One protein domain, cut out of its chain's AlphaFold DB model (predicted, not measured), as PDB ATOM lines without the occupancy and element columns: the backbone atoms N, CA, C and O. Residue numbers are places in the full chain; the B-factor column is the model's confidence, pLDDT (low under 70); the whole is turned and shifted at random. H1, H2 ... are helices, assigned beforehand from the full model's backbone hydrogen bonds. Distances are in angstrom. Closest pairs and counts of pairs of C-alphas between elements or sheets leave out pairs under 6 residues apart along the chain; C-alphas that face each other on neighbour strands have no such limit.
ATOM      1  N   ASP A  43       3.075 -25.170  16.098       79.69
ATOM      2  CA  ASP A  43       2.337 -24.056  16.679       79.69
ATOM      3  C   ASP A  43       3.072 -23.564  17.933       79.69
ATOM      4  O   ASP A  43       3.050 -24.210  18.981       79.69
ATOM      5  N   GLN A  44       3.729 -22.408  17.821       79.06
ATOM      6  CA  GLN A  44       4.464 -21.783  18.925       79.06
ATOM      7  C   GLN A  44       3.563 -21.353  20.090       79.06
ATOM      8  O   GLN A  44       4.064 -21.144  21.192       79.06
ATOM      9  N   ASN A  45       2.252 -21.234  19.865       85.62
ATOM     10  CA  ASN A  45       1.283 -20.896  20.904       85.62
ATOM     11  C   ASN A  45       0.662 -22.138  21.556       85.62
ATOM     12  O   ASN A  45      -0.149 -22.009  22.475       85.62
ATOM     13  N   CYS A  46       1.021 -23.338  21.101       88.62
ATOM     14  CA  CYS A  46       0.500 -24.562  21.676       88.62
ATOM     15  C   CYS A  46       1.160 -24.866  23.029       88.62
ATOM     16  O   CYS A  46       2.383 -24.927  23.180       88.62
ATOM     17  N   THR A  47       0.311 -25.069  24.030       92.31
ATOM     18  CA  THR A  47       0.680 -25.346  25.416       92.31
ATOM     19  C   THR A  47      -0.247 -26.408  25.992       92.31
ATOM     20  O   THR A  47      -1.348 -26.633  25.485       92.31
ATOM     21  N   ASP A  48       0.184 -27.037  27.080       94.81
ATOM     22  CA  ASP A  48      -0.717 -27.801  27.933       94.81
ATOM     23  C   ASP A  48      -1.704 -26.844  28.611       94.81
ATOM     24  O   ASP A  48      -1.336 -25.731  29.003       94.81
ATOM     25  N   LYS A  49      -2.971 -27.255  28.700       95.50
ATOM     26  CA  LYS A  49      -4.025 -26.507  29.402       95.50
ATOM     27  C   LYS A  49      -4.054 -26.819  30.891       95.50
ATOM     28  O   LYS A  49      -4.510 -25.982  31.665       95.50
ATOM     29  N   ILE A  50      -3.607 -28.014  31.273       94.94
ATOM     30  CA  ILE A  50      -3.479 -28.438  32.669       94.94
ATOM     31  C   ILE A  50      -1.996 -28.539  33.034       94.94
ATOM     32  O   ILE A  50      -1.153 -28.782  32.173       94.94
ATOM     33  N   SER A  51      -1.664 -28.295  34.300       93.38
ATOM     34  CA  SER A  51      -0.274 -28.199  34.766       93.38
ATOM     35  C   SER A  51       0.361 -29.543  35.129       93.38
ATOM     36  O   SER A  51       1.574 -29.622  35.262       93.38
ATOM     37  N   ASP A  52      -0.449 -30.581  35.314       93.81
ATOM     38  CA  ASP A  52      -0.087 -31.903  35.836       93.81
ATOM     39  C   ASP A  52       0.042 -32.970  34.735       93.81
ATOM     40  O   ASP A  52       0.069 -34.164  35.016       93.81
ATOM     41  N   CYS A  53       0.176 -32.567  33.467       93.62
ATOM     42  CA  CYS A  53       0.331 -33.486  32.333       93.62
ATOM     43  C   CYS A  53       1.463 -34.515  32.507       93.62
ATOM     44  O   CYS A  53       1.328 -35.654  32.061       93.62
ATOM     45  N   GLU A  54       2.554 -34.141  33.180       92.56
ATOM     46  CA  GLU A  54       3.669 -35.046  33.477       92.56
ATOM     47  C   GLU A  54       3.283 -36.163  34.464       92.56
ATOM     48  O   GLU A  54       3.795 -37.277  34.352       92.56
ATOM     49  N   GLU A  55       2.335 -35.913  35.376       93.69
ATOM     50  CA  GLU A  55       1.867 -36.899  36.363       93.69
ATOM     51  C   GLU A  55       1.059 -38.032  35.710       93.69
ATOM     52  O   GLU A  55       1.081 -39.171  36.180       93.69
ATOM     53  N   PHE A  56       0.395 -37.754  34.584       88.19
ATOM     54  CA  PHE A  56      -0.378 -38.743  33.823       88.19
ATOM     55  C   PHE A  56       0.487 -39.679  32.966       88.19
ATOM     56  O   PHE A  56      -0.007 -40.706  32.483       88.19
ATOM     57  N   GLY A  57       1.761 -39.338  32.757       84.75
ATOM     58  CA  GLY A  57       2.721 -40.119  31.980       84.75
ATOM     59  C   GLY A  57       2.399 -40.251  30.482       84.75
ATOM     60  O   GLY A  57       1.294 -39.999  30.001       84.75
ATOM     61  N   ILE A  58       3.387 -40.724  29.714       84.06
ATOM     62  CA  ILE A  58       3.309 -40.794  28.241       84.06
ATOM     63  C   ILE A  58       2.195 -41.719  27.720       84.06
ATOM     64  O   ILE A  58       1.716 -41.555  26.600       84.06
ATOM     65  N   ALA A  59       1.750 -42.691  28.523       83.75
ATOM     66  CA  ALA A  59       0.672 -43.608  28.151       83.75
ATOM     67  C   ALA A  59      -0.653 -42.870  27.877       83.75
ATOM     68  O   ALA A  59      -1.423 -43.287  27.012       83.75
ATOM     69  N   SER A  60      -0.880 -41.742  28.553       90.38
ATOM     70  CA  SER A  60      -2.076 -40.907  28.392       90.38
ATOM     71  C   SER A  60      -2.141 -40.213  27.027       90.38
ATOM     72  O   SER A  60      -3.219 -39.838  26.574       90.38
ATOM     73  N   CYS A  61      -1.017 -40.123  26.311       91.00
ATOM     74  CA  CYS A  61      -0.960 -39.618  24.939       91.00
ATOM     75  C   CYS A  61      -1.516 -40.612  23.901       91.00
ATOM     76  O   CYS A  61      -1.664 -40.269  22.729       91.00
ATOM     77  N   PHE A  62      -1.833 -41.847  24.294       86.12
ATOM     78  CA  PHE A  62      -2.366 -42.879  23.403       86.12
ATOM     79  C   PHE A  62      -3.802 -43.253  23.771       86.12
ATOM     80  O   PHE A  62      -4.370 -42.792  24.763       86.12
ATOM     81  N   LYS A  63      -4.439 -44.084  22.941       77.62
ATOM     82  CA  LYS A  63      -5.780 -44.594  23.241       77.62
ATOM     83  C   LYS A  63      -5.786 -45.327  24.594       77.62
ATOM     84  O   LYS A  63      -4.859 -46.088  24.860       77.62
ATOM     85  N   PRO A  64      -6.842 -45.149  25.407       85.25
ATOM     86  CA  PRO A  64      -8.100 -44.464  25.080       85.25
ATOM     87  C   PRO A  64      -8.092 -42.941  25.307       85.25
ATOM     88  O   PRO A  64      -9.044 -42.274  24.911       85.25
ATOM     89  N   TYR A  65      -7.038 -42.386  25.906       91.25
ATOM     90  CA  TYR A  65      -6.993 -40.997  26.377       91.25
ATOM     91  C   TYR A  65      -6.460 -39.991  25.348       91.25
ATOM     92  O   TYR A  65      -6.534 -38.791  25.583       91.25
ATOM     93  N   GLU A  66      -6.008 -40.456  24.180       90.06
ATOM     94  CA  GLU A  66      -5.445 -39.634  23.097       90.06
ATOM     95  C   GLU A  66      -6.268 -38.370  22.781       90.06
ATOM     96  O   GLU A  66      -5.697 -37.294  22.617       90.06
ATOM     97  N   SER A  67      -7.602 -38.471  22.716       89.25
ATOM     98  CA  SER A  67      -8.471 -37.313  22.452       89.25
ATOM     99  C   SER A  67      -8.405 -36.278  23.575       89.25
ATOM    100  O   SER A  67      -8.239 -35.091  23.311       89.25
ATOM    101  N   TRP A  68      -8.469 -36.730  24.827       94.12
ATOM    102  CA  TRP A  68      -8.342 -35.863  25.995       94.12
ATOM    103  C   TRP A  68      -6.942 -35.239  26.079       94.12
ATOM    104  O   TRP A  68      -6.813 -34.042  26.338       94.12
ATOM    105  N   ALA A  69      -5.897 -36.014  25.790       94.50
ATOM    106  CA  ALA A  69      -4.518 -35.546  25.814       94.50
ATOM    107  C   ALA A  69      -4.228 -34.521  24.704       94.50
ATOM    108  O   ALA A  69      -3.484 -33.575  24.940       94.50
ATOM    109  N   ARG A  70      -4.870 -34.622  23.529       90.88
ATOM    110  CA  ARG A  70      -4.831 -33.558  22.501       90.88
ATOM    111  C   ARG A  70      -5.405 -32.240  22.986       90.88
ATOM    112  O   ARG A  70      -4.959 -31.190  22.539       90.88
ATOM    113  N   GLU A  71      -6.406 -32.287  23.851       92.69
ATOM    114  CA  GLU A  71      -7.083 -31.087  24.320       92.69
ATOM    115  C   GLU A  71      -6.398 -30.453  25.526       92.69
ATOM    116  O   GLU A  71      -6.468 -29.230  25.655       92.69
ATOM    117  N   ASN A  72      -5.777 -31.262  26.389       95.12
ATOM    118  CA  ASN A  72      -5.285 -30.824  27.696       95.12
ATOM    119  C   ASN A  72      -3.763 -30.878  27.834       95.12
ATOM    120  O   ASN A  72      -3.208 -30.029  28.523       95.12
ATOM    121  N   CYS A  73      -3.104 -31.814  27.152       95.56
ATOM    122  CA  CYS A  73      -1.675 -32.103  27.287       95.56
ATOM    123  C   CYS A  73      -0.947 -32.090  25.936       95.56
ATOM    124  O   CYS A  73      -0.084 -32.924  25.657       95.56
ATOM    125  N   ALA A  74      -1.334 -31.166  25.053       92.06
ATOM    126  CA  ALA A  74      -0.851 -31.121  23.682       92.06
ATOM    127  C   ALA A  74       0.664 -30.903  23.566       92.06
ATOM    128  O   ALA A  74       1.281 -31.428  22.642       92.06
ATOM    129  N   LYS A  75       1.278 -30.156  24.484       91.00
ATOM    130  CA  LYS A  75       2.722 -29.915  24.499       91.00
ATOM    131  C   LYS A  75       3.464 -31.108  25.079       91.00
ATOM    132  O   LYS A  75       4.391 -31.588  24.432       91.00
ATOM    133  N   THR A  76       3.018 -31.625  26.223       91.62
ATOM    134  CA  THR A  76       3.596 -32.825  26.854       91.62
ATOM    135  C   THR A  76       3.527 -34.047  25.929       91.62
ATOM    136  O   THR A  76       4.473 -34.824  25.855       91.62
ATOM    137  N   CYS A  77       2.443 -34.192  25.163       91.44
ATOM    138  CA  CYS A  77       2.251 -35.281  24.203       91.44
ATOM    139  C   CYS A  77       2.733 -34.965  22.776       91.44
ATOM    140  O   CYS A  77       2.408 -35.703  21.845       91.44
ATOM    141  N   GLU A  78       3.458 -33.859  22.582       88.62
ATOM    142  CA  GLU A  78       4.002 -33.410  21.290       88.62
ATOM    143  C   GLU A  78       2.963 -33.197  20.166       88.62
ATOM    144  O   GLU A  78       3.298 -33.089  18.985       88.62
ATOM    145  N   PHE A  79       1.685 -33.056  20.508       88.19
ATOM    146  CA  PHE A  79       0.604 -32.723  19.578       88.19
ATOM    147  C   PHE A  79       0.624 -31.269  19.089       88.19
ATOM    148  O   PHE A  79      -0.154 -30.926  18.201       88.19
ATOM    149  N   CYS A  80       1.512 -30.432  19.631       85.88
ATOM    150  CA  CYS A  80       1.753 -29.062  19.165       85.88
ATOM    151  C   CYS A  80       2.373 -28.966  17.770       85.88
ATOM    152  O   CYS A  80       2.346 -27.908  17.141       85.88
ATOM    153  N   GLN A  81       2.926 -30.065  17.266       78.31
ATOM    154  CA  GLN A  81       3.202 -30.180  15.846       78.31
ATOM    155  C   GLN A  81       1.849 -30.369  15.161       78.31
ATOM    156  O   GLN A  81       1.174 -31.378  15.385       78.31
ATOM    157  N   GLY A  82       1.426 -29.383  14.363       63.59
ATOM    158  CA  GLY A  82       0.203 -29.480  13.577       63.59
ATOM    159  C   GLY A  82       0.164 -30.811  12.828       63.59
ATOM    160  O   GLY A  82       1.214 -31.384  12.517       63.59
ATOM    161  N   LYS A  83      -1.046 -31.329  12.552       55.91
ATOM    162  CA  LYS A  83      -1.196 -32.541  11.727       55.91
ATOM    163  C   LYS A  83      -0.258 -32.393  10.527       55.91
ATOM    164  O   LYS A  83      -0.380 -31.376   9.846       55.91
TER     165      LYS A  83
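AT A GLANCE: This is residues 43 to 83 of the 247 residues of an uncharacterized protein of Lottia gigantea (UniProt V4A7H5). This is a small domain with little regular structure, mostly loop: the long stretch of residues 43 to 57 runs along one side to two short helices, H1 and then H2, which meet at a corner, and residues 73 to 83 fold back toward the first printed residue. The printed part has 41 residues, no named strand and the class all helix, with 11 residues in the named elements. It is compact, with a radius of gyration of the C-alphas of 9.2 A and spans of 24 by 21 by 12 A.

IN THESE COORDINATES: After residues 43 to 57, H1 holds residues 58 to 61, beginning at C-alpha 58 (3.309, -40.794, 28.241). H2 holds residues 66 to 72, is 9.9 A long and ends at C-alpha 72 (-5.285, -30.824, 27.696).

HOW THE PARTS SIT: H1 and H2 touch only at the corner by their tight link of 4 residues; their closest C-alphas, those of Cys 61 and Ala 69, are 5.5 A apart. In H2 every O i to N i+4 pair is within hydrogen-bond range; H1 is too short for such a pair.

THE WHOLE: The C-alphas farthest apart, those of Gln 44 and Pro 64, are 26.6 A apart; those of Asp 43 and Lys 83 are 10.4 A apart. The printed part has no cut. Its mean pLDDT is 88.0, with residues 82 to 83 under 70.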